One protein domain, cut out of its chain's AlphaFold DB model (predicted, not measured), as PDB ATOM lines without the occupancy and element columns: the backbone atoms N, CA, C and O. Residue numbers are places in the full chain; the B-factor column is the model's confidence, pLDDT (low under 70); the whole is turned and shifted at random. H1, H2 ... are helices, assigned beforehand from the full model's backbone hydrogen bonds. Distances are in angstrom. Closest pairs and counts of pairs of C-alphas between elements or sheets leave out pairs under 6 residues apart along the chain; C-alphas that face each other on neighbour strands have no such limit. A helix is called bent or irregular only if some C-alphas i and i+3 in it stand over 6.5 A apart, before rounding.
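AT A GLANCE: This is residues 62 to 93 and 139 to 307 of the 307 residues of an uncharacterized protein of Borreliella lanei (UniProt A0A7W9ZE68). One very long helix, H6, runs most of the length of this elongated model; H7 folds back along its later part, and H4 runs against its earlier part. H1 meets the beginning of H6 and spreads away from it as a V, with short H2 between these two and H4, and H3 across H6 farther on. The printed part has 201 residues, all helix in class, with nine named helices in order H1 to H9 and no named strand. It is loose, with a radius of gyration of the C-alphas of 20.8 A, and spans 75 by 38 by 30 A.

IN THESE COORDINATES: Find C-alpha 62 at (45.546, -43.602, -46.406); from there H1 runs 42.3 A through residues 62 to 90. Past the cut come H2, residues 139 to 148, 14.0 A, and H3, residues 153 to 164, 16.2 A. H4, residues 170 to 199, covers 41.1 A, and H5, residues 201 to 204, 7.1 A. Look for C-alpha 208 at (51.768, -39.317, -46.953), where H6, residues 208 to 256, sets out on its 71.0 A. Then follow H7, residues 261 to 283, 33.4 A; H8, residues 285 to 291, 12.4 A; and H9, residues 294 to 303, 14.2 A, ending at C-alpha 303 (46.564, -32.540, -24.291). H5 is irregular, with C-alphas 201 and 204 7.1 A apart, and H8 only just, with C-alphas 288 and 291 6.6 A apart.

HOW THE PARTS SIT: Start at the hub, H6, which touches seven helices. With H4 and H7 it forms an up and down bundle, each helix running against the one before. H6 touches H4 at a shallow tilt of 29 degrees, closest at C-alphas 218 and 194, 6.3 A. H6 and H7 are a helical hairpin at 22 degrees, closest at C-alphas 243 and 272, 6.0 A. H1 touches H6 with residues 62 to 73 alone, closest at C-alphas 63 and 208, 5.6 A. H2 touches H4, about perpendicular at 88 degrees, closest at C-alphas 141 and 185, 5.0 A. H3 touches H6, closest at C-alphas 159 and 236, 5.7 A; H8 touches H4, closest at C-alphas 290 and 187, 5.4 A; H9 touches H6, closest at C-alphas 294 and 213, 6.1 A. H5 is close to but not clearly touching H1, with C-alphas 203 and 67 6.5 A apart. In H1, H2, H3, H7 and H9 every O i to N i+4 pair is within hydrogen-bond range, against 21 of 26 in H4, 43 of 45 in H6 and 0 of 3 in H8, where 3 of 4 O i to N i+3 pairs are; H5 is too short for an i+4 pair.

THE WHOLE: The C-alphas farthest apart, Thr 205 and Gly 258, are 75.4 A apart. Residues 94 to 138 are not printed, and C-alphas 93 and 139 are 11.3 A apart across the cut; the links printed whole are tight. Residues 255 to 260 and 302 to 307 stand free. Look for pLDDT under 70 at residues 91 to 93, 201, 257 to 259 and 306 to 307.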
ATOM      1  N   PRO A  62      45.334 -44.635 -47.425       84.31
ATOM      2  CA  PRO A  62      45.546 -43.602 -46.406       84.31
ATOM      3  C   PRO A  62      45.795 -42.223 -47.028       84.31
ATOM      4  O   PRO A  62      45.208 -41.230 -46.592       84.31
ATOM      5  N   LYS A  63      46.572 -42.186 -48.119       88.88
ATOM      6  CA  LYS A  63      46.797 -40.997 -48.945       88.88
ATOM      7  C   LYS A  63      45.498 -40.399 -49.494       88.88
ATOM      8  O   LYS A  63      45.236 -39.217 -49.288       88.88
ATOM      9  N   GLU A  64      44.656 -41.196 -50.150       88.62
ATOM     10  CA  GLU A  64      43.362 -40.730 -50.677       88.62
ATOM     11  C   GLU A  64      42.432 -40.213 -49.577       88.62
ATOM     12  O   GLU A  64      41.711 -39.233 -49.777       88.62
ATOM     13  N   THR A  65      42.457 -40.851 -48.407       90.56
ATOM     14  CA  THR A  65      41.659 -40.438 -47.248       90.56
ATOM     15  C   THR A  65      42.132 -39.090 -46.700       90.56
ATOM     16  O   THR A  65      41.306 -38.206 -46.462       90.56
ATOM     17  N   ALA A  66      43.447 -38.892 -46.557       91.38
ATOM     18  CA  ALA A  66      44.024 -37.620 -46.122       91.38
ATOM     19  C   ALA A  66      43.709 -36.485 -47.108       91.38
ATOM     20  O   ALA A  66      43.259 -35.416 -46.695       91.38
ATOM     21  N   ILE A  67      43.858 -36.737 -48.415       93.38
ATOM     22  CA  ILE A  67      43.517 -35.769 -49.468       93.38
ATOM     23  C   ILE A  67      42.029 -35.410 -49.417       93.38
ATOM     24  O   ILE A  67      41.679 -34.237 -49.535       93.38
ATOM     25  N   ALA A  68      41.138 -36.387 -49.221       92.75
ATOM     26  CA  ALA A  68      39.706 -36.124 -49.111       92.75
ATOM     27  C   ALA A  68      39.374 -35.218 -47.910       92.75
ATOM     28  O   ALA A  68      38.642 -34.244 -48.080       92.75
ATOM     29  N   LYS A  69      39.956 -35.485 -46.730       94.12
ATOM     30  CA  LYS A  69      39.759 -34.650 -45.530       94.12
ATOM     31  C   LYS A  69      40.346 -33.243 -45.711       94.12
ATOM     32  O   LYS A  69      39.715 -32.259 -45.339       94.12
ATOM     33  N   LEU A  70      41.509 -33.119 -46.353       95.00
ATOM     34  CA  LEU A  70      42.087 -31.814 -46.694       95.00
ATOM     35  C   LEU A  70      41.193 -31.023 -47.654       95.00
ATOM     36  O   LEU A  70      40.980 -29.837 -47.432       95.00
ATOM     37  N   LYS A  71      40.605 -31.667 -48.671       94.25
ATOM     38  CA  LYS A  71      39.637 -31.016 -49.573       94.25
ATOM     39  C   LYS A  71      38.392 -30.531 -48.832       94.25
ATOM     40  O   LYS A  71      37.907 -29.437 -49.110       94.25
ATOM     41  N   GLU A  72      37.894 -31.308 -47.872       94.25
ATOM     42  CA  GLU A  72      36.791 -30.892 -47.002       94.25
ATOM     43  C   GLU A  72      37.156 -29.637 -46.195       94.25
ATOM     44  O   GLU A  72      36.417 -28.648 -46.223       94.25
ATOM     45  N   PHE A  73      38.330 -29.620 -45.557       94.50
ATOM     46  CA  PHE A  73      38.812 -28.431 -44.853       94.50
ATOM     47  C   PHE A  73      39.037 -27.238 -45.782       94.50
ATOM     48  O   PHE A  73      38.672 -26.122 -45.423       94.50
ATOM     49  N   GLY A  74      39.566 -27.454 -46.986       94.88
ATOM     50  CA  GLY A  74      39.725 -26.407 -47.995       94.88
ATOM     51  C   GLY A  74      38.398 -25.758 -48.373       94.88
ATOM     52  O   GLY A  74      38.307 -24.533 -48.445       94.88
ATOM     53  N   ASN A  75      37.345 -26.563 -48.545       94.31
ATOM     54  CA  ASN A  75      35.998 -26.054 -48.795       94.31
ATOM     55  C   ASN A  75      35.460 -25.269 -47.593       94.31
ATOM     56  O   ASN A  75      34.944 -24.168 -47.778       94.31
ATOM     57  N   LYS A  76      35.635 -25.782 -46.368       94.94
ATOM     58  CA  LYS A  76      35.232 -25.080 -45.138       94.94
ATOM     59  C   LYS A  76      35.922 -23.719 -45.011       94.94
ATOM     60  O   LYS A  76      35.249 -22.713 -44.808       94.94
ATOM     61  N   LEU A  77      37.241 -23.678 -45.181       95.75
ATOM     62  CA  LEU A  77      38.044 -22.453 -45.129       95.75
ATOM     63  C   LEU A  77      37.642 -21.457 -46.221       95.75
ATOM     64  O   LEU A  77      37.551 -20.261 -45.958       95.75
ATOM     65  N   LYS A  78      37.363 -21.939 -47.437       96.00
ATOM     66  CA  LYS A  78      36.887 -21.094 -48.539       96.00
ATOM     67  C   LYS A  78      35.533 -20.463 -48.220       96.00
ATOM     68  O   LYS A  78      35.361 -19.268 -48.442       96.00
ATOM     69  N   THR A  79      34.589 -21.242 -47.692       95.94
ATOM     70  CA  THR A  79      33.278 -20.732 -47.272       95.94
ATOM     71  C   THR A  79      33.422 -19.697 -46.161       95.94
ATOM     72  O   THR A  79      32.912 -18.592 -46.318       95.94
ATOM     73  N   GLN A  80      34.194 -19.999 -45.110       94.56
ATOM     74  CA  GLN A  80      34.468 -19.054 -44.020       94.56
ATOM     75  C   GLN A  80      35.082 -17.749 -44.538       94.56
ATOM     76  O   GLN A  80      34.613 -16.671 -44.192       94.56
ATOM     77  N   LYS A  81      36.081 -17.827 -45.423       95.19
ATOM     78  CA  LYS A  81      36.712 -16.642 -46.018       95.19
ATOM     79  C   LYS A  81      35.721 -15.794 -46.817       95.19
ATOM     80  O   LYS A  81      35.737 -14.575 -46.700       95.19
ATOM     81  N   ASN A  82      34.839 -16.423 -47.592       95.12
ATOM     82  CA  ASN A  82      33.810 -15.709 -48.348       95.12
ATOM     83  C   ASN A  82      32.777 -15.039 -47.428       95.12
ATOM     84  O   ASN A  82      32.357 -13.914 -47.691       95.12
ATOM     85  N   GLU A  83      32.346 -15.716 -46.361       93.81
ATOM     86  CA  GLU A  83      31.471 -15.133 -45.335       93.81
ATOM     87  C   GLU A  83      32.142 -13.935 -44.665       93.81
ATOM     88  O   GLU A  83      31.517 -12.888 -44.493       93.81
ATOM     89  N   GLU A  84      33.431 -14.068 -44.368       94.25
ATOM     90  CA  GLU A  84      34.247 -13.029 -43.768       94.25
ATOM     91  C   GLU A  84      34.398 -11.807 -44.667       94.25
ATOM     92  O   GLU A  84      34.130 -10.690 -44.227       94.25
ATOM     93  N   ASP A  85      34.748 -12.007 -45.934       92.25
ATOM     94  CA  ASP A  85      34.867 -10.931 -46.918       92.25
ATOM     95  C   ASP A  85      33.521 -10.215 -47.133       92.25
ATOM     96  O   ASP A  85      33.468  -8.985 -47.201       92.25
ATOM     97  N   ASN A  86      32.411 -10.961 -47.140       91.88
ATOM     98  CA  ASN A  86      31.065 -10.389 -47.212       91.88
ATOM     99  C   ASN A  86      30.686  -9.598 -45.948       91.88
ATOM    100  O   ASN A  86      30.050  -8.547 -46.053       91.88
ATOM    101  N   GLY A  87      31.041 -10.089 -44.758       89.06
ATOM    102  CA  GLY A  87      30.808  -9.397 -43.488       89.06
ATOM    103  C   GLY A  87      31.583  -8.082 -43.406       89.06
ATOM    104  O   GLY A  87      30.996  -7.030 -43.147       89.06
ATOM    105  N   MET A  88      32.872  -8.128 -43.754       87.44
ATOM    106  CA  MET A  88      33.757  -6.961 -43.835       87.44
ATOM    107  C   MET A  88      33.241  -5.904 -44.826       87.44
ATOM    108  O   MET A  88      33.340  -4.708 -44.567       87.44
ATOM    109  N   ALA A  89      32.651  -6.323 -45.952       86.00
ATOM    110  CA  ALA A  89      32.081  -5.404 -46.939       86.00
ATOM    111  C   ALA A  89      30.792  -4.708 -46.457       86.00
ATOM    112  O   ALA A  89      30.527  -3.570 -46.845       86.00
ATOM    113  N   LYS A  90      29.984  -5.373 -45.617       81.62
ATOM    114  CA  LYS A  90      28.732  -4.816 -45.069       81.62
ATOM    115  C   LYS A  90      28.965  -3.815 -43.943       81.62
ATOM    116  O   LYS A  90      28.137  -2.931 -43.742       81.62
ATOM    117  N   ASN A  91      30.070  -3.953 -43.220       66.88
ATOM    118  CA  ASN A  91      30.457  -3.048 -42.150       66.88
ATOM    119  C   ASN A  91      31.857  -2.488 -42.437       66.88
ATOM    120  O   ASN A  91      32.821  -2.905 -41.793       66.88
ATOM    121  N   PRO A  92      32.000  -1.573 -43.420       62.91
ATOM    122  CA  PRO A  92      33.277  -0.943 -43.702       62.91
ATOM    123  C   PRO A  92      33.608  -0.023 -42.527       62.91
ATOM    124  O   PRO A  92      33.274   1.164 -42.526       62.91
ATOM    125  N   ASN A  93      34.213  -0.583 -41.482       59.06
ATOM    126  CA  ASN A  93      34.713   0.198 -40.372       59.06
ATOM    127  C   ASN A  93      35.757   1.153 -40.958       59.06
ATOM    128  O   ASN A  93      36.761   0.714 -41.520       59.06
ATOM    129  N   LEU A 139      44.289  -6.236 -42.534       93.81
ATOM    130  CA  LEU A 139      43.066  -6.884 -43.004       93.81
ATOM    131  C   LEU A 139      42.857  -8.258 -42.351       93.81
ATOM    132  O   LEU A 139      41.729  -8.598 -42.008       93.81
ATOM    133  N   GLN A 140      43.920  -9.040 -42.158       96.56
ATOM    134  CA  GLN A 140      43.845 -10.340 -41.484       96.56
ATOM    135  C   GLN A 140      43.458 -10.201 -40.006       96.56
ATOM    136  O   GLN A 140      42.599 -10.946 -39.535       96.56
ATOM    137  N   ILE A 141      44.031  -9.222 -39.300       97.50
ATOM    138  CA  ILE A 141      43.662  -8.900 -37.915       97.50
ATOM    139  C   ILE A 141      42.181  -8.521 -37.842       97.50
ATOM    140  O   ILE A 141      41.433  -9.096 -37.054       97.50
ATOM    141  N   GLU A 142      41.728  -7.610 -38.702       95.00
ATOM    142  CA  GLU A 142      40.320  -7.215 -38.738       95.00
ATOM    143  C   GLU A 142      39.398  -8.393 -39.026       95.00
ATOM    144  O   GLU A 142      38.383  -8.568 -38.355       95.00
ATOM    145  N   ARG A 143      39.768  -9.244 -39.985       95.56
ATOM    146  CA  ARG A 143      38.954 -10.386 -40.389       95.56
ATOM    147  C   ARG A 143      38.668 -11.318 -39.213       95.56
ATOM    148  O   ARG A 143      37.512 -11.686 -38.998       95.56
ATOM    149  N   ILE A 144      39.690 -11.687 -38.438       97.56
ATOM    150  CA  ILE A 144      39.509 -12.596 -37.299       97.56
ATOM    151  C   ILE A 144      38.811 -11.912 -36.117       97.56
ATOM    152  O   ILE A 144      37.974 -12.543 -35.476       97.56
ATOM    153  N   ILE A 145      39.086 -10.632 -35.843       97.50
ATOM    154  CA  ILE A 145      38.435  -9.889 -34.752       97.50
ATOM    155  C   ILE A 145      36.945  -9.687 -35.042       97.50
ATOM    156  O   ILE A 145      36.102 -10.035 -34.215       97.50
ATOM    157  N   GLN A 146      36.604  -9.172 -36.227       95.31
ATOM    158  CA  GLN A 146      35.220  -8.865 -36.574       95.31
ATOM    159  C   GLN A 146      34.365 -10.130 -36.672       95.31
ATOM    160  O   GLN A 146      33.280 -10.170 -36.100       95.31
ATOM    161  N   SER A 147      34.861 -11.195 -37.309       95.75
ATOM    162  CA  SER A 147      34.139 -12.479 -37.374       95.75
ATOM    163  C   SER A 147      33.946 -13.133 -36.000       95.75
ATOM    164  O   SER A 147      32.909 -13.750 -35.734       95.75
ATOM    165  N   SER A 148      34.918 -12.970 -35.100       97.69
ATOM    166  CA  SER A 148      34.843 -13.475 -33.727       97.69
ATOM    167  C   SER A 148      33.791 -12.750 -32.890       97.69
ATOM    168  O   SER A 148      33.132 -13.375 -32.063       97.69
ATOM    169  N   LEU A 149      33.592 -11.457 -33.147       96.62
ATOM    170  CA  LEU A 149      32.581 -10.617 -32.501       96.62
ATOM    171  C   LEU A 149      31.308 -10.461 -33.347       96.62
ATOM    172  O   LEU A 149      30.563  -9.502 -33.179       96.62
ATOM    173  N   ASN A 150      31.068 -11.384 -34.286       94.81
ATOM    174  CA  ASN A 150      29.887 -11.417 -35.158       94.81
ATOM    175  C   ASN A 150      29.592 -10.088 -35.889       94.81
ATOM    176  O   ASN A 150      28.444  -9.803 -36.223       94.81
ATOM    177  N   TYR A 151      30.620  -9.282 -36.163       92.50
ATOM    178  CA  TYR A 151      30.519  -7.951 -36.773       92.50
ATOM    179  C   TYR A 151      29.677  -6.950 -35.960       92.50
ATOM    180  O   TYR A 151      29.269  -5.911 -36.489       92.50
ATOM    181  N   GLU A 152      29.427  -7.233 -34.678       93.12
ATOM    182  CA  GLU A 152      28.644  -6.382 -33.789       93.12
ATOM    183  C   GLU A 152      29.454  -5.145 -33.397       93.12
ATOM    184  O   GLU A 152      30.460  -5.212 -32.689       93.12
ATOM    185  N   LYS A 153      29.005  -3.975 -33.867       91.50
ATOM    186  CA  LYS A 153      29.699  -2.698 -33.642       91.50
ATOM    187  C   LYS A 153      29.896  -2.392 -32.155       91.50
ATOM    188  O   LYS A 153      30.922  -1.830 -31.785       91.50
ATOM    189  N   GLU A 154      28.917  -2.731 -31.321       94.25
ATOM    190  CA  GLU A 154      29.001  -2.526 -29.876       94.25
ATOM    191  C   GLU A 154      30.121  -3.372 -29.257       94.25
ATOM    192  O   GLU A 154      30.973  -2.832 -28.556       94.25
ATOM    193  N   GLU A 155      30.189  -4.659 -29.592       96.06
ATOM    194  CA  GLU A 155      31.218  -5.577 -29.096       96.06
ATOM    195  C   GLU A 155      32.626  -5.170 -29.555       96.06
ATOM    196  O   GLU A 155      33.575  -5.171 -28.771       96.06
ATOM    197  N   ILE A 156      32.762  -4.735 -30.812       95.00
ATOM    198  CA  ILE A 156      34.029  -4.221 -31.355       95.00
ATOM    199  C   ILE A 156      34.457  -2.940 -30.620       95.00
ATOM    200  O   ILE A 156      35.637  -2.770 -30.307       95.00
ATOM    201  N   ASN A 157      33.515  -2.047 -30.301       94.88
ATOM    202  CA  ASN A 157      33.805  -0.837 -29.532       94.88
ATOM    203  C   ASN A 157      34.215  -1.156 -28.089       94.88
ATOM    204  O   ASN A 157      35.167  -0.560 -27.592       94.88
ATOM    205  N   LYS A 158      33.564  -2.125 -27.437       97.69
ATOM    206  CA  LYS A 158      33.972  -2.593 -26.105       97.69
ATOM    207  C   LYS A 158      35.397  -3.149 -26.129       97.69
ATOM    208  O   LYS A 158      36.201  -2.789 -25.273       97.69
ATOM    209  N   LEU A 159      35.744  -3.965 -27.132       98.19
ATOM    210  CA  LEU A 159      37.117  -4.450 -27.318       98.19
ATOM    211  C   LEU A 159      38.107  -3.294 -27.503       98.19
ATOM    212  O   LEU A 159      39.178  -3.299 -26.897       98.19
ATOM    213  N   LYS A 160      37.756  -2.299 -28.321       96.69
ATOM    214  CA  LYS A 160      38.573  -1.097 -28.511       96.69
ATOM    215  C   LYS A 160      38.821  -0.387 -27.181       96.69
ATOM    216  O   LYS A 160      39.975  -0.122 -26.869       96.69
ATOM    217  N   GLU A 161      37.779  -0.121 -26.396       97.25
ATOM    218  CA  GLU A 161      37.916   0.527 -25.087       97.25
ATOM    219  C   GLU A 161      38.798  -0.297 -24.136       97.25
ATOM    220  O   GLU A 161      39.663   0.271 -23.470       97.25
ATOM    221  N   ILE A 162      38.653  -1.631 -24.123       98.25
ATOM    222  CA  ILE A 162      39.527  -2.523 -23.343       98.25
ATOM    223  C   ILE A 162      40.991  -2.314 -23.737       98.25
ATOM    224  O   ILE A 162      41.838  -2.091 -22.872       98.25
ATOM    225  N   LEU A 163      41.310  -2.362 -25.032       97.75
ATOM    226  CA  LEU A 163      42.688  -2.219 -25.506       97.75
ATOM    227  C   LEU A 163      43.227  -0.793 -25.322       97.75
ATOM    228  O   LEU A 163      44.414  -0.620 -25.060       97.75
ATOM    229  N   GLU A 164      42.373   0.231 -25.390       96.44
ATOM    230  CA  GLU A 164      42.763   1.618 -25.121       96.44
ATOM    231  C   GLU A 164      43.221   1.826 -23.672       96.44
ATOM    232  O   GLU A 164      44.104   2.656 -23.443       96.44
ATOM    233  N   THR A 165      42.719   1.039 -22.706       96.31
ATOM    234  CA  THR A 165      43.197   1.112 -21.311       96.31
ATOM    235  C   THR A 165      44.692   0.822 -21.171       96.31
ATOM    236  O   THR A 165      45.335   1.346 -20.264       96.31
ATOM    237  N   LEU A 166      45.268   0.029 -22.079       95.88
ATOM    238  CA  LEU A 166      46.682  -0.339 -22.075       95.88
ATOM    239  C   LEU A 166      47.589   0.728 -22.710       95.88
ATOM    240  O   LEU A 166      48.806   0.611 -22.643       95.88
ATOM    241  N   LYS A 167      47.051   1.802 -23.294       91.94
ATOM    242  CA  LYS A 167      47.876   2.830 -23.951       91.94
ATOM    243  C   LYS A 167      48.681   3.688 -22.969       91.94
ATOM    244  O   LYS A 167      48.351   3.812 -21.783       91.94
ATOM    245  N   GLY A 168      49.730   4.342 -23.475       83.56
ATOM    246  CA  GLY A 168      50.503   5.333 -22.712       83.56
ATOM    247  C   GLY A 168      51.638   4.740 -21.875       83.56
ATOM    248  O   GLY A 168      51.983   5.297 -20.837       83.56
ATOM    249  N   GLY A 169      52.185   3.597 -22.295       82.19
ATOM    250  CA  GLY A 169      53.422   3.033 -21.758       82.19
ATOM    251  C   GLY A 169      53.909   1.856 -22.614       82.19
ATOM    252  O   GLY A 169      53.078   1.015 -22.966       82.19
ATOM    253  N   PRO A 170      55.214   1.765 -22.935       83.69
ATOM    254  CA  PRO A 170      55.739   0.791 -23.897       83.69
ATOM    255  C   PRO A 170      55.446  -0.662 -23.495       83.69
ATOM    256  O   PRO A 170      54.993  -1.438 -24.330       83.69
ATOM    257  N   GLU A 171      55.581  -0.992 -22.206       85.56
ATOM    258  CA  GLU A 171      55.313  -2.336 -21.666       85.56
ATOM    259  C   GLU A 171      53.860  -2.796 -21.877       85.56
ATOM    260  O   GLU A 171      53.595  -3.973 -22.114       85.56
ATOM    261  N   TYR A 172      52.896  -1.876 -21.802       90.31
ATOM    262  CA  TYR A 172      51.477  -2.199 -21.977       90.31
ATOM    263  C   TYR A 172      51.069  -2.198 -23.452       90.31
ATOM    264  O   TYR A 172      50.227  -2.995 -23.872       90.31
ATOM    265  N   GLU A 173      51.693  -1.348 -24.266       91.75
ATOM    266  CA  GLU A 173      51.509  -1.368 -25.717       91.75
ATOM    267  C   GLU A 173      52.089  -2.642 -26.345       91.75
ATOM    268  O   GLU A 173      51.512  -3.155 -27.304       91.75
ATOM    269  N   ASP A 174      53.128  -3.237 -25.751       91.31
ATOM    270  CA  ASP A 174      53.592  -4.582 -26.113       91.31
ATOM    271  C   ASP A 174      52.507  -5.647 -25.946       91.31
ATOM    272  O   ASP A 174      52.404  -6.554 -26.769       91.31
ATOM    273  N   ILE A 175      51.637  -5.528 -24.943       94.81
ATOM    274  CA  ILE A 175      50.527  -6.473 -24.753       94.81
ATOM    275  C   ILE A 175      49.513  -6.337 -25.893       94.81
ATOM    276  O   ILE A 175      49.042  -7.348 -26.422       94.81
ATOM    277  N   ILE A 176      49.220  -5.104 -26.325       96.06
ATOM    278  CA  ILE A 176      48.383  -4.850 -27.506       96.06
ATOM    279  C   ILE A 176      49.050  -5.456 -28.750       96.06
ATOM    280  O   ILE A 176      48.381  -6.144 -29.527       96.06
ATOM    281  N   ARG A 177      50.368  -5.260 -28.921       94.31
ATOM    282  CA  ARG A 177      51.131  -5.841 -30.037       94.31
ATOM    283  C   ARG A 177      51.053  -7.366 -30.041       94.31
ATOM    284  O   ARG A 177      50.732  -7.954 -31.070       94.31
ATOM    285  N   ILE A 178      51.274  -8.006 -28.894       93.62
ATOM    286  CA  ILE A 178      51.180  -9.463 -28.738       93.62
ATOM    287  C   ILE A 178      49.776  -9.944 -29.108       93.62
ATOM    288  O   ILE A 178      49.633 -10.883 -29.890       93.62
ATOM    289  N   PHE A 179      48.733  -9.300 -28.586       97.56
ATOM    290  CA  PHE A 179      47.351  -9.682 -28.864       97.56
ATOM    291  C   PHE A 179      47.008  -9.579 -30.363       97.56
ATOM    292  O   PHE A 179      46.528 -10.551 -30.951       97.56
ATOM    293  N   LEU A 180      47.292  -8.441 -31.005       97.25
ATOM    294  CA  LEU A 180      46.915  -8.207 -32.406       97.25
ATOM    295  C   LEU A 180      47.831  -8.947 -33.390       97.25
ATOM    296  O   LEU A 180      47.350  -9.655 -34.272       97.25
ATOM    297  N   TYR A 181      49.147  -8.821 -33.237       95.31
ATOM    298  CA  TYR A 181      50.113  -9.276 -34.240       95.31
ATOM    299  C   TYR A 181      50.652 -10.681 -33.965       95.31
ATOM    300  O   TYR A 181      50.947 -11.412 -34.905       95.31
ATOM    301  N   HIS A 182      50.753 -11.113 -32.705       94.25
ATOM    302  CA  HIS A 182      51.253 -12.464 -32.407       94.25
ATOM    303  C   HIS A 182      50.138 -13.492 -32.230       94.25
ATOM    304  O   HIS A 182      50.370 -14.676 -32.464       94.25
ATOM    305  N   LYS A 183      48.936 -13.076 -31.814       96.94
ATOM    306  CA  LYS A 183      47.802 -13.997 -31.654       96.94
ATOM    307  C   LYS A 183      46.840 -13.924 -32.831       96.94
ATOM    308  O   LYS A 183      46.736 -14.890 -33.581       96.94
ATOM    309  N   ALA A 184      46.165 -12.791 -33.019       98.25
ATOM    310  CA  ALA A 184      45.124 -12.668 -34.037       98.25
ATOM    311  C   ALA A 184      45.680 -12.847 -35.465       98.25
ATOM    312  O   ALA A 184      45.221 -13.725 -36.202       98.25
ATOM    313  N   LEU A 185      46.709 -12.076 -35.832       98.12
ATOM    314  CA  LEU A 185      47.339 -12.155 -37.153       98.12
ATOM    315  C   LEU A 185      47.882 -13.556 -37.456       98.12
ATOM    316  O   LEU A 185      47.570 -14.107 -38.507       98.12
ATOM    317  N   ASN A 186      48.651 -14.150 -36.541       97.94
ATOM    318  CA  ASN A 186      49.278 -15.453 -36.776       97.94
ATOM    319  C   ASN A 186      48.255 -16.560 -37.054       97.94
ATOM    320  O   ASN A 186      48.454 -17.337 -37.985       97.94
ATOM    321  N   ILE A 187      47.145 -16.616 -36.306       98.44
ATOM    322  CA  ILE A 187      46.072 -17.585 -36.578       98.44
ATOM    323  C   ILE A 187      45.525 -17.374 -37.994       98.44
ATOM    324  O   ILE A 187      45.455 -18.316 -38.786       98.44
ATOM    325  N   GLN A 188      45.156 -16.138 -38.339       98.38
ATOM    326  CA  GLN A 188      44.530 -15.853 -39.627       98.38
ATOM    327  C   GLN A 188      45.492 -16.076 -40.808       98.38
ATOM    328  O   GLN A 188      45.085 -16.627 -41.833       98.38
ATOM    329  N   ALA A 189      46.767 -15.712 -40.658       97.88
ATOM    330  CA  ALA A 189      47.797 -15.901 -41.673       97.88
ATOM    331  C   ALA A 189      48.083 -17.384 -41.946       97.88
ATOM    332  O   ALA A 189      48.226 -17.775 -43.107       97.88
ATOM    333  N   GLN A 190      48.110 -18.231 -40.909       97.62
ATOM    334  CA  GLN A 190      48.262 -19.679 -41.086       97.62
ATOM    335  C   GLN A 190      47.069 -20.284 -41.823       97.62
ATOM    336  O   GLN A 190      47.259 -21.047 -42.763       97.62
ATOM    337  N   LEU A 191      45.841 -19.891 -41.483       97.88
ATOM    338  CA  LEU A 191      44.647 -20.376 -42.179       97.88
ATOM    339  C   LEU A 191      44.608 -19.950 -43.653       97.88
ATOM    340  O   LEU A 191      44.254 -20.759 -44.511       97.88
ATOM    341  N   ASP A 192      45.009 -18.714 -43.961       96.94
ATOM    342  CA  ASP A 192      45.150 -18.251 -45.345       96.94
ATOM    343  C   ASP A 192      46.222 -19.058 -46.104       96.94
ATOM    344  O   ASP A 192      46.007 -19.435 -47.261       96.94
ATOM    345  N   LYS A 193      47.351 -19.370 -45.453       95.56
ATOM    346  CA  LYS A 193      48.411 -20.220 -46.015       95.56
ATOM    347  C   LYS A 193      47.909 -21.638 -46.283       95.56
ATOM    348  O   LYS A 193      48.104 -22.147 -47.383       95.56
ATOM    349  N   HIS A 194      47.231 -22.251 -45.318       94.94
ATOM    350  CA  HIS A 194      46.665 -23.594 -45.441       94.94
ATOM    351  C   HIS A 194      45.643 -23.681 -46.567       94.94
ATOM    352  O   HIS A 194      45.684 -24.616 -47.365       94.94
ATOM    353  N   LEU A 195      44.755 -22.687 -46.667       95.69
ATOM    354  CA  LEU A 195      43.780 -22.606 -47.748       95.69
ATOM    355  C   LEU A 195      44.476 -22.586 -49.111       95.69
ATOM    356  O   LEU A 195      44.068 -23.324 -50.005       95.69
ATOM    357  N   LYS A 196      45.544 -21.791 -49.250       94.06
ATOM    358  CA  LYS A 196      46.359 -21.760 -50.467       94.06
ATOM    359  C   LYS A 196      46.970 -23.136 -50.747       94.06
ATOM    360  O   LYS A 196      46.723 -23.686 -51.810       94.06
ATOM    361  N   SER A 197      47.665 -23.738 -49.781       92.06
ATOM    362  CA  SER A 197      48.297 -25.058 -49.944       92.06
ATOM    363  C   SER A 197      47.320 -26.184 -50.300       92.06
ATOM    364  O   SER A 197      47.711 -27.133 -50.971       92.06
ATOM    365  N   ILE A 198      46.060 -26.102 -49.862       92.56
ATOM    366  CA  ILE A 198      45.017 -27.087 -50.191       92.56
ATOM    367  C   ILE A 198      44.413 -26.850 -51.581       92.56
ATOM    368  O   ILE A 198      44.005 -27.806 -52.240       92.56
ATOM    369  N   GLN A 199      44.288 -25.588 -51.998       85.19
ATOM    370  CA  GLN A 199      43.682 -25.218 -53.280       85.19
ATOM    371  C   GLN A 199      44.618 -25.393 -54.468       85.19
ATOM    372  O   GLN A 199      44.140 -25.537 -55.590       85.19
ATOM    373  N   GLU A 200      45.926 -25.351 -54.247       76.62
ATOM    374  CA  GLU A 200      46.873 -25.699 -55.292       76.62
ATOM    375  C   GLU A 200      46.755 -27.219 -55.586       76.62
ATOM    376  O   GLU A 200      46.701 -28.041 -54.667       76.62
ATOM    377  N   ASP A 201      46.685 -27.620 -56.863       68.19
ATOM    378  CA  ASP A 201      46.436 -29.012 -57.313       68.19
ATOM    379  C   ASP A 201      47.553 -30.029 -56.941       68.19
ATOM    380  O   ASP A 201      47.575 -31.183 -57.380       68.19
ATOM    381  N   ASN A 202      48.478 -29.623 -56.079       83.62
ATOM    382  CA  ASN A 202      49.674 -30.325 -55.625       83.62
ATOM    383  C   ASN A 202      49.399 -31.291 -54.469       83.62
ATOM    384  O   ASN A 202      50.294 -32.036 -54.085       83.62
ATOM    385  N   LEU A 203      48.179 -31.379 -53.926       90.56
ATOM    386  CA  LEU A 203      47.885 -32.378 -52.884       90.56
ATOM    387  C   LEU A 203      48.250 -33.808 -53.320       90.56
ATOM    388  O   LEU A 203      48.713 -34.613 -52.515       90.56
ATOM    389  N   ASN A 204      48.089 -34.121 -54.608       89.00
ATOM    390  CA  ASN A 204      48.458 -35.428 -55.150       89.00
ATOM    391  C   ASN A 204      49.983 -35.640 -55.225       89.00
ATOM    392  O   ASN A 204      50.432 -36.790 -55.181       89.00
ATOM    393  N   THR A 205      50.771 -34.563 -55.315       91.06
ATOM    394  CA  THR A 205      52.240 -34.613 -55.384       91.06
ATOM    395  C   THR A 205      52.885 -34.761 -54.009       91.06
ATOM    396  O   THR A 205      54.033 -35.182 -53.932       91.06
ATOM    397  N   LEU A 206      52.153 -34.466 -52.930       92.38
ATOM    398  CA  LEU A 206      52.634 -34.630 -51.560       92.38
ATOM    399  C   LEU A 206      52.774 -36.111 -51.169       92.38
ATOM    400  O   LEU A 206      51.988 -36.984 -51.569       92.38
ATOM    401  N   SER A 207      53.781 -36.393 -50.352       92.44
ATOM    402  CA  SER A 207      53.948 -37.657 -49.639       92.44
ATOM    403  C   SER A 207      52.884 -37.825 -48.548       92.44
ATOM    404  O   SER A 207      52.244 -36.869 -48.110       92.44
ATOM    405  N   GLU A 208      52.698 -39.055 -48.062       90.31
ATOM    406  CA  GLU A 208      51.768 -39.317 -46.953       90.31
ATOM    407  C   GLU A 208      52.141 -38.551 -45.679       90.31
ATOM    408  O   GLU A 208      51.258 -38.079 -44.963       90.31
ATOM    409  N   LYS A 209      53.445 -38.381 -45.419       91.44
ATOM    410  CA  LYS A 209      53.947 -37.609 -44.281       91.44
ATOM    411  C   LYS A 209      53.575 -36.131 -44.406       91.44
ATOM    412  O   LYS A 209      53.004 -35.581 -43.474       91.44
ATOM    413  N   GLU A 210      53.830 -35.516 -45.559       93.88
ATOM    414  CA  GLU A 210      53.485 -34.107 -45.802       93.88
ATOM    415  C   GLU A 210      51.973 -33.869 -45.719       93.88
ATOM    416  O   GLU A 210      51.528 -32.891 -45.120       93.88
ATOM    417  N   LEU A 211      51.168 -34.795 -46.251       93.69
ATOM    418  CA  LEU A 211      49.711 -34.736 -46.130       93.69
ATOM    419  C   LEU A 211      49.263 -34.813 -44.670       93.69
ATOM    420  O   LEU A 211      48.397 -34.042 -44.264       93.69
ATOM    421  N   LYS A 212      49.857 -35.710 -43.875       92.06
ATOM    422  CA  LYS A 212      49.568 -35.837 -42.441       92.06
ATOM    423  C   LYS A 212      49.919 -34.553 -41.694       92.06
ATOM    424  O   LYS A 212      49.113 -34.078 -40.900       92.06
ATOM    425  N   GLU A 213      51.090 -33.980 -41.961       94.31
ATOM    426  CA  GLU A 213      51.525 -32.742 -41.317       94.31
ATOM    427  C   GLU A 213      50.616 -31.562 -41.667       94.31
ATOM    428  O   GLU A 213      50.190 -30.826 -40.775       94.31
ATOM    429  N   LEU A 214      50.253 -31.410 -42.945       95.00
ATOM    430  CA  LEU A 214      49.308 -30.383 -43.379       95.00
ATOM    431  C   LEU A 214      47.953 -30.552 -42.685       95.00
ATOM    432  O   LEU A 214      47.378 -29.575 -42.215       95.00
ATOM    433  N   LEU A 215      47.463 -31.786 -42.572       94.56
ATOM    434  CA  LEU A 215      46.180 -32.081 -41.945       94.56
ATOM    435  C   LEU A 215      46.177 -31.687 -40.459       94.56
ATOM    436  O   LEU A 215      45.274 -30.971 -40.029       94.56
ATOM    437  N   ILE A 216      47.219 -32.059 -39.710       93.56
ATOM    438  CA  ILE A 216      47.393 -31.664 -38.301       93.56
ATOM    439  C   ILE A 216      47.385 -30.139 -38.162       93.56
ATOM    440  O   ILE A 216      46.674 -29.601 -37.315       93.56
ATOM    441  N   ASN A 217      48.148 -29.440 -39.004       95.75
ATOM    442  CA  ASN A 217      48.248 -27.983 -38.953       95.75
ATOM    443  C   ASN A 217      46.903 -27.302 -39.240       95.75
ATOM    444  O   ASN A 217      46.493 -26.417 -38.490       95.75
ATOM    445  N   VAL A 218      46.192 -27.743 -40.281       95.50
ATOM    446  CA  VAL A 218      44.878 -27.202 -40.660       95.50
ATOM    447  C   VAL A 218      43.852 -27.421 -39.551       95.50
ATOM    448  O   VAL A 218      43.130 -26.498 -39.181       95.50
ATOM    449  N   GLU A 219      43.781 -28.640 -39.016       95.12
ATOM    450  CA  GLU A 219      42.816 -29.010 -37.979       95.12
ATOM    451  C   GLU A 219      43.078 -28.253 -36.673       95.12
ATOM    452  O   GLU A 219      42.147 -27.713 -36.067       95.12
ATOM    453  N   PHE A 220      44.347 -28.135 -36.277       95.81
ATOM    454  CA  PHE A 220      44.743 -27.394 -35.086       95.81
ATOM    455  C   PHE A 220      44.471 -25.891 -35.214       95.81
ATOM    456  O   PHE A 220      43.900 -25.292 -34.304       95.81
ATOM    457  N   ASP A 221      44.819 -25.270 -36.342       97.00
ATOM    458  CA  ASP A 221      44.639 -23.825 -36.513       97.00
ATOM    459  C   ASP A 221      43.153 -23.448 -36.668       97.00
ATOM    460  O   ASP A 221      42.726 -22.393 -36.191       97.00
ATOM    461  N   LEU A 222      42.324 -24.336 -37.238       95.69
ATOM    462  CA  LEU A 222      40.862 -24.202 -37.207       95.69
ATOM    463  C   LEU A 222      40.328 -24.240 -35.768       95.69
ATOM    464  O   LEU A 222      39.489 -23.418 -35.397       95.69
ATOM    465  N   MET A 223      40.828 -25.162 -34.940       95.56
ATOM    466  CA  MET A 223      40.486 -25.210 -33.516       95.56
ATOM    467  C   MET A 223      40.930 -23.930 -32.790       95.56
ATOM    468  O   MET A 223      40.168 -23.408 -31.971       95.56
ATOM    469  N   LEU A 224      42.128 -23.403 -33.078       97.06
ATOM    470  CA  LEU A 224      42.591 -22.144 -32.490       97.06
ATOM    471  C   LEU A 224      41.669 -20.982 -32.848       97.06
ATOM    472  O   LEU A 224      41.332 -20.214 -31.952       97.06
ATOM    473  N   LYS A 225      41.210 -20.869 -34.099       97.12
ATOM    474  CA  LYS A 225      40.272 -19.812 -34.508       97.12
ATOM    475  C   LYS A 225      38.943 -19.881 -33.754       97.12
ATOM    476  O   LYS A 225      38.477 -18.865 -33.246       97.12
ATOM    477  N   GLU A 226      38.373 -21.073 -33.586       95.69
ATOM    478  CA  GLU A 226      37.143 -21.254 -32.799       95.69
ATOM    479  C   GLU A 226      37.340 -20.941 -31.307       95.69
ATOM    480  O   GLU A 226      36.477 -20.336 -30.665       95.69
ATOM    481  N   LYS A 227      38.486 -21.333 -30.730       96.81
ATOM    482  CA  LYS A 227      38.836 -20.968 -29.349       96.81
ATOM    483  C   LYS A 227      39.046 -19.463 -29.216       96.81
ATOM    484  O   LYS A 227      38.547 -18.882 -28.261       96.81
ATOM    485  N   PHE A 228      39.710 -18.829 -30.181       98.44
ATOM    486  CA  PHE A 228      39.933 -17.387 -30.209       98.44
ATOM    487  C   PHE A 228      38.606 -16.632 -30.218       98.44
ATOM    488  O   PHE A 228      38.421 -15.747 -29.388       98.44
ATOM    489  N   LYS A 229      37.644 -17.057 -31.048       98.12
ATOM    490  CA  LYS A 229      36.287 -16.499 -31.065       98.12
ATOM    491  C   LYS A 229      35.633 -16.504 -29.682       98.12
ATOM    492  O   LYS A 229      35.157 -15.471 -29.212       98.12
ATOM    493  N   LYS A 230      35.640 -17.655 -29.007       97.75
ATOM    494  CA  LYS A 230      35.048 -17.808 -27.667       97.75
ATOM    495  C   LYS A 230      35.782 -16.976 -26.619       97.75
ATOM    496  O   LYS A 230      35.137 -16.301 -25.822       97.75
ATOM    497  N   THR A 231      37.113 -17.003 -26.631       98.12
ATOM    498  CA  THR A 231      37.931 -16.231 -25.691       98.12
ATOM    499  C   THR A 231      37.736 -14.730 -25.888       98.12
ATOM    500  O   THR A 231      37.623 -14.010 -24.901       98.12
ATOM    501  N   LEU A 232      37.632 -14.255 -27.130       98.62
ATOM    502  CA  LEU A 232      37.420 -12.842 -27.424       98.62
ATOM    503  C   LEU A 232      36.044 -12.361 -26.963       98.62
ATOM    504  O   LEU A 232      35.953 -11.335 -26.293       98.62
ATOM    505  N   ALA A 233      34.991 -13.133 -27.241       98.12
ATOM    506  CA  ALA A 233      33.653 -12.841 -26.734       98.12
ATOM    507  C   ALA A 233      33.625 -12.826 -25.195       98.12
ATOM    508  O   ALA A 233      33.016 -11.946 -24.591       98.12
ATOM    509  N   LYS A 234      34.325 -13.762 -24.540       97.12
ATOM    510  CA  LYS A 234      34.479 -13.773 -23.077       97.12
ATOM    511  C   LYS A 234      35.212 -12.524 -22.578       97.12
ATOM    512  O   LYS A 234      34.750 -11.893 -21.635       97.12
ATOM    513  N   THR A 235      36.310 -12.132 -23.227       97.94
ATOM    514  CA  THR A 235      37.038 -10.896 -22.910       97.94
ATOM    515  C   THR A 235      36.115  -9.687 -22.954       97.94
ATOM    516  O   THR A 235      36.090  -8.928 -21.995       97.94
ATOM    517  N   VAL A 236      35.328  -9.518 -24.015       98.31
ATOM    518  CA  VAL A 236      34.417  -8.372 -24.109       98.31
ATOM    519  C   VAL A 236      33.354  -8.402 -23.004       98.31
ATOM    520  O   VAL A 236      33.116  -7.381 -22.365       98.31
ATOM    521  N   ASN A 237      32.773  -9.569 -22.722       96.88
ATOM    522  CA  ASN A 237      31.689  -9.703 -21.747       96.88
ATOM    523  C   ASN A 237      32.126  -9.613 -20.280       96.88
ATOM    524  O   ASN A 237      31.336  -9.189 -19.444       96.88
ATOM    525  N   GLU A 238      33.352 -10.014 -19.948       96.00
ATOM    526  CA  GLU A 238      33.843 -10.005 -18.563       96.00
ATOM    527  C   GLU A 238      34.688  -8.768 -18.262       96.00
ATOM    528  O   GLU A 238      34.537  -8.150 -17.211       96.00
ATOM    529  N   VAL A 239      35.559  -8.373 -19.194       97.88
ATOM    530  CA  VAL A 239      36.558  -7.335 -18.923       97.88
ATOM    531  C   VAL A 239      35.969  -5.939 -19.044       97.88
ATOM    532  O   VAL A 239      36.297  -5.065 -18.242       97.88
ATOM    533  N   TYR A 240      35.087  -5.716 -20.023       97.88
ATOM    534  CA  TYR A 240      34.484  -4.401 -20.216       97.88
ATOM    535  C   TYR A 240      33.655  -3.957 -18.999       97.88
ATOM    536  O   TYR A 240      33.901  -2.852 -18.509       97.88
ATOM    537  N   PRO A 241      32.731  -4.774 -18.445       97.50
ATOM    538  CA  PRO A 241      31.978  -4.374 -17.258       97.50
ATOM    539  C   PRO A 241      32.865  -4.114 -16.039       97.50
ATOM    540  O   PRO A 241      32.629  -3.141 -15.326       97.50
ATOM    541  N   GLU A 242      33.909  -4.921 -15.826       97.75
ATOM    542  CA  GLU A 242      34.822  -4.731 -14.692       97.75
ATOM    543  C   GLU A 242      35.574  -3.397 -14.791       97.75
ATOM    544  O   GLU A 242      35.655  -2.652 -13.816       97.75
ATOM    545  N   ILE A 243      36.056  -3.035 -15.988       96.81
ATOM    546  CA  ILE A 243      36.655  -1.716 -16.234       96.81
ATOM    547  C   ILE A 243      35.676  -0.597 -15.856       96.81
ATOM    548  O   ILE A 243      36.074   0.364 -15.196       96.81
ATOM    549  N   LYS A 244      34.396  -0.717 -16.237       97.31
ATOM    550  CA  LYS A 244      33.374   0.296 -15.927       97.31
ATOM    551  C   LYS A 244      33.042   0.379 -14.440       97.31
ATOM    552  O   LYS A 244      32.844   1.483 -13.931       97.31
ATOM    553  N   GLU A 245      33.021  -0.740 -13.722       96.56
ATOM    554  CA  GLU A 245      32.846  -0.717 -12.266       96.56
ATOM    555  C   GLU A 245      34.064  -0.094 -11.561       96.56
ATOM    556  O   GLU A 245      33.879   0.735 -10.670       96.56
ATOM    557  N   ILE A 246      35.297  -0.353 -12.021       93.50
ATOM    558  CA  ILE A 246      36.500   0.332 -11.509       93.50
ATOM    559  C   ILE A 246      36.387   1.856 -11.704       93.50
ATOM    560  O   ILE A 246      36.633   2.620 -10.767       93.50
ATOM    561  N   GLU A 247      35.981   2.317 -12.891       93.00
ATOM    562  CA  GLU A 247      35.797   3.748 -13.200       93.00
ATOM    563  C   GLU A 247      34.773   4.413 -12.270       93.00
ATOM    564  O   GLU A 247      34.994   5.505 -11.729       93.00
ATOM    565  N   LYS A 248      33.649   3.736 -12.044       93.50
ATOM    566  CA  LYS A 248      32.566   4.196 -11.173       93.50
ATOM    567  C   LYS A 248      32.991   4.254  -9.706       93.50
ATOM    568  O   LYS A 248      32.725   5.257  -9.036       93.50
ATOM    569  N   ASP A 249      33.697   3.238  -9.217       90.50
ATOM    570  CA  ASP A 249      34.219   3.187  -7.850       90.50
ATOM    571  C   ASP A 249      35.186   4.339  -7.561       90.50
ATOM    572  O   ASP A 249      35.124   4.975  -6.502       90.50
ATOM    573  N   TYR A 250      36.078   4.638  -8.505       88.62
ATOM    574  CA  TYR A 250      37.028   5.739  -8.370       88.62
ATOM    575  C   TYR A 250      36.362   7.107  -8.511       88.62
ATOM    576  O   TYR A 250      36.682   8.017  -7.745       88.62
ATOM    577  N   SER A 251      35.374   7.242  -9.394       86.62
ATOM    578  CA  SER A 251      34.554   8.456  -9.498       86.62
ATOM    579  C   SER A 251      33.827   8.763  -8.183       86.62
ATOM    580  O   SER A 251      33.824   9.903  -7.714       86.62
ATOM    581  N   LEU A 252      33.280   7.737  -7.520       86.12
ATOM    582  CA  LEU A 252      32.629   7.892  -6.219       86.12
ATOM    583  C   LEU A 252      33.619   8.328  -5.128       86.12
ATOM    584  O   LEU A 252      33.287   9.206  -4.328       86.12
ATOM    585  N   LYS A 253      34.833   7.759  -5.102       84.62
ATOM    586  CA  LYS A 253      35.893   8.157  -4.157       84.62
ATOM    587  C   LYS A 253      36.296   9.619  -4.342       84.62
ATOM    588  O   LYS A 253      36.308  10.349  -3.356       84.62
ATOM    589  N   LYS A 254      36.504  10.068  -5.590       82.19
ATOM    590  CA  LYS A 254      36.809  11.476  -5.922       82.19
ATOM    591  C   LYS A 254      35.739  12.442  -5.394       82.19
ATOM    592  O   LYS A 254      36.065  13.529  -4.939       82.19
ATOM    593  N   SER A 255      34.464  12.042  -5.427       80.06
ATOM    594  CA  SER A 255      33.354  12.886  -4.954       80.06
ATOM    595  C   SER A 255      33.206  12.963  -3.426       80.06
ATOM    596  O   SER A 255      32.602  13.907  -2.920       80.06
ATOM    597  N   LYS A 256      33.712  11.967  -2.683       79.12
ATOM    598  CA  LYS A 256      33.475  11.813  -1.234       79.12
ATOM    599  C   LYS A 256      34.685  12.135  -0.375       79.12
ATOM    600  O   LYS A 256      34.532  12.566   0.765       79.12
ATOM    601  N   GLU A 257      35.873  11.876  -0.892       65.50
ATOM    602  CA  GLU A 257      37.117  12.045  -0.171       65.50
ATOM    603  C   GLU A 257      37.851  13.202  -0.843       65.50
ATOM    604  O   GLU A 257      38.138  13.132  -2.033       65.50
ATOM    605  N   GLY A 258      38.151  14.277  -0.104       63.31
ATOM    606  CA  GLY A 258      38.981  15.400  -0.577       63.31
ATOM    607  C   GLY A 258      40.450  15.005  -0.794       63.31
ATOM    608  O   GLY A 258      41.353  15.741  -0.408       63.31
ATOM    609  N   LEU A 259      40.676  13.797  -1.314       65.69
ATOM    610  CA  LEU A 259      41.959  13.252  -1.712       65.69
ATOM    611  C   LEU A 259      42.482  13.988  -2.946       65.69
ATOM    612  O   LEU A 259      41.720  14.536  -3.742       65.69
ATOM    613  N   ASP A 260      43.799  13.933  -3.122       79.31
ATOM    614  CA  ASP A 260      44.453  14.400  -4.337       79.31
ATOM    615  C   ASP A 260      43.896  13.640  -5.554       79.31
ATOM    616  O   ASP A 260      44.107  12.431  -5.717       79.31
ATOM    617  N   ILE A 261      43.156  14.367  -6.394       81.06
ATOM    618  CA  ILE A 261      42.485  13.854  -7.593       81.06
ATOM    619  C   ILE A 261      43.490  13.148  -8.507       81.06
ATOM    620  O   ILE A 261      43.172  12.097  -9.065       81.06
ATOM    621  N   LYS A 262      44.725  13.661  -8.583       84.44
ATOM    622  CA  LYS A 262      45.774  13.113  -9.442       84.44
ATOM    623  C   LYS A 262      46.205  11.716  -8.991       84.44
ATOM    624  O   LYS A 262      46.301  10.804  -9.807       84.44
ATOM    625  N   ILE A 263      46.380  11.516  -7.683       83.88
ATOM    626  CA  ILE A 263      46.738  10.206  -7.113       83.88
ATOM    627  C   ILE A 263      45.616   9.186  -7.354       83.88
ATOM    628  O   ILE A 263      45.879   8.007  -7.604       83.88
ATOM    629  N   LEU A 264      44.351   9.603  -7.272       83.62
ATOM    630  CA  LEU A 264      43.220   8.711  -7.542       83.62
ATOM    631  C   LEU A 264      43.143   8.308  -9.019       83.62
ATOM    632  O   LEU A 264      42.896   7.139  -9.298       83.62
ATOM    633  N   GLU A 265      43.388   9.237  -9.943       86.06
ATOM    634  CA  GLU A 265      43.429   8.968 -11.388       86.06
ATOM    635  C   GLU A 265      44.562   8.018 -11.781       86.06
ATOM    636  O   GLU A 265      44.342   7.066 -12.530       86.06
ATOM    637  N   GLU A 266      45.759   8.224 -11.231       88.12
ATOM    638  CA  GLU A 266      46.898   7.332 -11.462       88.12
ATOM    639  C   GLU A 266      46.597   5.909 -10.965       88.12
ATOM    640  O   GLU A 266      46.817   4.935 -11.687       88.12
ATOM    641  N   ASN A 267      46.015   5.774  -9.770       88.56
ATOM    642  CA  ASN A 267      45.643   4.470  -9.216       88.56
ATOM    643  C   ASN A 267      44.533   3.774 -10.016       88.56
ATOM    644  O   ASN A 267      44.605   2.563 -10.223       88.56
ATOM    645  N   GLU A 268      43.514   4.516 -10.456       92.31
ATOM    646  CA  GLU A 268      42.446   3.996 -11.317       92.31
ATOM    647  C   GLU A 268      43.036   3.400 -12.602       92.31
ATOM    648  O   GLU A 268      42.745   2.258 -12.962       92.31
ATOM    649  N   ASN A 269      43.922   4.150 -13.263       91.69
ATOM    650  CA  ASN A 269      44.567   3.725 -14.501       91.69
ATOM    651  C   ASN A 269      45.437   2.472 -14.296       91.69
ATOM    652  O   ASN A 269      45.332   1.514 -15.061       91.69
ATOM    653  N   ILE A 270      46.243   2.434 -13.228       92.31
ATOM    654  CA  ILE A 270      47.094   1.277 -12.898       92.31
ATOM    655  C   ILE A 270      46.257   0.012 -12.682       92.31
ATOM    656  O   ILE A 270      46.611  -1.052 -13.190       92.31
ATOM    657  N   ILE A 271      45.140   0.108 -11.954       94.12
ATOM    658  CA  ILE A 271      44.287  -1.054 -11.673       94.12
ATOM    659  C   ILE A 271      43.634  -1.573 -12.954       94.12
ATOM    660  O   ILE A 271      43.671  -2.782 -13.191       94.12
ATOM    661  N   LYS A 272      43.099  -0.681 -13.801       95.75
ATOM    662  CA  LYS A 272      42.535  -1.068 -15.105       95.75
ATOM    663  C   LYS A 272      43.576  -1.795 -15.956       95.75
ATOM    664  O   LYS A 272      43.326  -2.911 -16.407       95.75
ATOM    665  N   LYS A 273      44.773  -1.215 -16.093       95.56
ATOM    666  CA  LYS A 273      45.884  -1.817 -16.844       95.56
ATOM    667  C   LYS A 273      46.267  -3.192 -16.315       95.56
ATOM    668  O   LYS A 273      46.385  -4.127 -17.103       95.56
ATOM    669  N   TYR A 274      46.426  -3.333 -14.999       94.44
ATOM    670  CA  TYR A 274      46.776  -4.608 -14.373       94.44
ATOM    671  C   TYR A 274      45.718  -5.683 -14.635       94.44
ATOM    672  O   TYR A 274      46.061  -6.806 -15.004       94.44
ATOM    673  N   TYR A 275      44.440  -5.334 -14.492       95.88
ATOM    674  CA  TYR A 275      43.337  -6.262 -14.710       95.88
ATOM    675  C   TYR A 275      43.277  -6.755 -16.164       95.88
ATOM    676  O   TYR A 275      43.276  -7.963 -16.408       95.88
ATOM    677  N   VAL A 276      43.328  -5.837 -17.136       97.12
ATOM    678  CA  VAL A 276      43.327  -6.191 -18.567       97.12
ATOM    679  C   VAL A 276      44.550  -7.033 -18.928       97.12
ATOM    680  O   VAL A 276      44.429  -8.056 -19.603       97.12
ATOM    681  N   THR A 277      45.721  -6.641 -18.429       95.38
ATOM    682  CA  THR A 277      46.983  -7.361 -18.628       95.38
ATOM    683  C   THR A 277      46.895  -8.798 -18.117       95.38
ATOM    684  O   THR A 277      47.197  -9.740 -18.851       95.38
ATOM    685  N   ALA A 278      46.438  -8.983 -16.876       94.75
ATOM    686  CA  ALA A 278      46.281 -10.299 -16.270       94.75
ATOM    687  C   ALA A 278      45.309 -11.175 -17.070       94.75
ATOM    688  O   ALA A 278      45.618 -12.336 -17.347       94.75
ATOM    689  N   HIS A 279      44.176 -10.612 -17.505       96.12
ATOM    690  CA  HIS A 279      43.198 -11.340 -18.314       96.12
ATOM    691  C   HIS A 279      43.792 -11.827 -19.637       96.12
ATOM    692  O   HIS A 279      43.625 -12.998 -19.990       96.12
ATOM    693  N   ILE A 280      44.506 -10.957 -20.361       95.00
ATOM    694  CA  ILE A 280      45.139 -11.319 -21.636       95.00
ATOM    695  C   ILE A 280      46.187 -12.417 -21.411       95.00
ATOM    696  O   ILE A 280      46.138 -13.453 -22.079       95.00
ATOM    697  N   TYR A 281      47.084 -12.257 -20.435       92.38
ATOM    698  CA  TYR A 281      48.122 -13.254 -20.166       92.38
ATOM    699  C   TYR A 281      47.577 -14.614 -19.739       92.38
ATOM    700  O   TYR A 281      48.197 -15.624 -20.053       92.38
ATOM    701  N   GLN A 282      46.449 -14.665 -19.033       92.38
ATOM    702  CA  GLN A 282      45.862 -15.927 -18.579       92.38
ATOM    703  C   GLN A 282      45.087 -16.641 -19.688       92.38
ATOM    704  O   GLN A 282      45.161 -17.860 -19.806       92.38
ATOM    705  N   ASN A 283      44.354 -15.896 -20.518       95.25
ATOM    706  CA  ASN A 283      43.388 -16.495 -21.439       95.25
ATOM    707  C   ASN A 283      43.920 -16.680 -22.874       95.25
ATOM    708  O   ASN A 283      43.295 -17.397 -23.655       95.25
ATOM    709  N   TYR A 284      45.059 -16.071 -23.236       96.25
ATOM    710  CA  TYR A 284      45.548 -16.050 -24.625       96.25
ATOM    711  C   TYR A 284      46.824 -16.865 -24.895       96.25
ATOM    712  O   TYR A 284      47.325 -16.849 -26.018       96.25
ATOM    713  N   GLN A 285      47.337 -17.622 -23.923       94.00
ATOM    714  CA  GLN A 285      48.592 -18.385 -24.075       94.00
ATOM    715  C   GLN A 285      48.518 -19.462 -25.162       94.00
ATOM    716  O   GLN A 285      49.466 -19.671 -25.911       94.00
ATOM    717  N   ILE A 286      47.371 -20.135 -25.295       93.88
ATOM    718  CA  ILE A 286      47.204 -21.216 -26.278       93.88
ATOM    719  C   ILE A 286      47.422 -20.742 -27.721       93.88
ATOM    720  O   ILE A 286      47.823 -21.523 -28.580       93.88
ATOM    721  N   PHE A 287      47.201 -19.457 -27.991       96.69
ATOM    722  CA  PHE A 287      47.291 -18.909 -29.339       96.69
ATOM    723  C   PHE A 287      48.733 -18.732 -29.827       96.69
ATOM    724  O   PHE A 287      48.934 -18.570 -31.026       96.69
ATOM    725  N   ASP A 288      49.736 -18.841 -28.945       93.31
ATOM    726  CA  ASP A 288      51.145 -18.899 -29.363       93.31
ATOM    727  C   ASP A 288      51.437 -20.114 -30.246       93.31
ATOM    728  O   ASP A 288      52.296 -20.049 -31.121       93.31
ATOM    729  N   TYR A 289      50.668 -21.196 -30.095       95.38
ATOM    730  CA  TYR A 289      50.866 -22.415 -30.875       95.38
ATOM    731  C   TYR A 289      50.552 -22.250 -32.367       95.38
ATOM    732  O   TYR A 289      50.875 -23.150 -33.136       95.38
ATOM    733  N   ALA A 290      49.973 -21.126 -32.812       94.25
ATOM    734  CA  ALA A 290      49.700 -20.881 -34.230       94.25
ATOM    735  C   ALA A 290      50.970 -20.983 -35.099       94.25
ATOM    736  O   ALA A 290      50.922 -21.499 -36.216       94.25
ATOM    737  N   THR A 291      52.122 -20.548 -34.583       93.00
ATOM    738  CA  THR A 291      53.407 -20.559 -35.306       93.00
ATOM    739  C   THR A 291      54.298 -21.752 -34.963       93.00
ATOM    740  O   THR A 291      55.402 -21.859 -35.494       93.00
ATOM    741  N   TYR A 292      53.835 -22.651 -34.093       95.12
ATOM    742  CA  TYR A 292      54.625 -23.791 -33.641       95.12
ATOM    743  C   TYR A 292      54.685 -24.872 -34.721       95.12
ATOM    744  O   TYR A 292      53.827 -24.958 -35.603       95.12
ATOM    745  N   ASP A 293      55.708 -25.720 -34.632       95.31
ATOM    746  CA  ASP A 293      55.866 -26.857 -35.525       95.31
ATOM    747  C   ASP A 293      54.742 -27.896 -35.342       95.31
ATOM    748  O   ASP A 293      54.061 -27.963 -34.312       95.31
ATOM    749  N   THR A 294      54.581 -28.754 -36.348       93.50
ATOM    750  CA  THR A 294      53.523 -29.766 -36.394       93.50
ATOM    751  C   THR A 294      53.533 -30.705 -35.183       93.50
ATOM    752  O   THR A 294      52.469 -31.081 -34.689       93.50
ATOM    753  N   LYS A 295      54.712 -31.096 -34.676       94.31
ATOM    754  CA  LYS A 295      54.816 -32.013 -33.530       94.31
ATOM    755  C   LYS A 295      54.317 -31.328 -32.264       94.31
ATOM    756  O   LYS A 295      53.536 -31.917 -31.518       94.31
ATOM    757  N   SER A 296      54.716 -30.080 -32.049       95.12
ATOM    758  CA  SER A 296      54.242 -29.277 -30.923       95.12
ATOM    759  C   SER A 296      52.728 -29.041 -30.982       95.12
ATOM    760  O   SER A 296      52.045 -29.218 -29.969       95.12
ATOM    761  N   LYS A 297      52.178 -28.740 -32.167       94.19
ATOM    762  CA  LYS A 297      50.724 -28.634 -32.383       94.19
ATOM    763  C   LYS A 297      50.000 -29.945 -32.085       94.19
ATOM    764  O   LYS A 297      49.023 -29.935 -31.342       94.19
ATOM    765  N   GLN A 298      50.498 -31.081 -32.577       91.94
ATOM    766  CA  GLN A 298      49.902 -32.396 -32.307       91.94
ATOM    767  C   GLN A 298      49.906 -32.738 -30.813       91.94
ATOM    768  O   GLN A 298      48.902 -33.217 -30.288       91.94
ATOM    769  N   ASN A 299      51.021 -32.487 -30.120       92.81
ATOM    770  CA  ASN A 299      51.125 -32.729 -28.682       92.81
ATOM    771  C   ASN A 299      50.099 -31.893 -27.914       92.81
ATOM    772  O   ASN A 299      49.374 -32.425 -27.075       92.81
ATOM    773  N   LYS A 300      49.989 -30.602 -28.252       93.19
ATOM    774  CA  LYS A 300      49.019 -29.718 -27.609       93.19
ATOM    775  C   LYS A 300      47.580 -30.093 -27.945       93.19
ATOM    776  O   LYS A 300      46.713 -30.015 -27.083       93.19
ATOM    777  N   PHE A 301      47.323 -30.533 -29.174       87.62
ATOM    778  CA  PHE A 301      46.013 -31.030 -29.587       87.62
ATOM    779  C   PHE A 301      45.578 -32.231 -28.744       87.62
ATOM    780  O   PHE A 301      44.451 -32.257 -28.265       87.62
ATOM    781  N   ASN A 302      46.485 -33.183 -28.510       87.62
ATOM    782  CA  ASN A 302      46.212 -34.357 -27.682       87.62
ATOM    783  C   ASN A 302      45.976 -33.976 -26.214       87.62
ATOM    784  O   ASN A 302      45.050 -34.492 -25.599       87.62
ATOM    785  N   GLU A 303      46.765 -33.051 -25.657       89.12
ATOM    786  CA  GLU A 303      46.564 -32.540 -24.291       89.12
ATOM    787  C   GLU A 303      45.155 -31.953 -24.114       89.12
ATOM    788  O   GLU A 303      44.480 -32.220 -23.123       89.12
ATOM    789  N   LEU A 304      44.686 -31.200 -25.111       84.06
ATOM    790  CA  LEU A 304      43.373 -30.558 -25.097       84.06
ATOM    791  C   LEU A 304      42.192 -31.527 -25.287       84.06
ATOM    792  O   LEU A 304      41.061 -31.098 -25.089       84.06
ATOM    793  N   GLN A 305      42.428 -32.779 -25.690       73.56
ATOM    794  CA  GLN A 305      41.387 -33.812 -25.818       73.56
ATOM    795  C   GLN A 305      41.153 -34.607 -24.530       73.56
ATOM    796  O   GLN A 305      40.132 -35.274 -24.407       73.56
ATOM    797  N   VAL A 306      42.121 -34.602 -23.610       63.16
ATOM    798  CA  VAL A 306      42.079 -35.402 -22.372       63.16
ATOM    799  C   VAL A 306      41.286 -34.696 -21.257       63.16
ATOM    800  O   VAL A 306      40.992 -35.308 -20.232       63.16
ATOM    801  N   ILE A 307      40.927 -33.425 -21.465       46.28
ATOM    802  CA  ILE A 307      40.152 -32.564 -20.556       46.28
ATOM    803  C   ILE A 307      38.696 -32.535 -21.015       46.28
ATOM    804  O   ILE A 307      37.821 -32.705 -20.141       46.28
TER     805      ILE A 307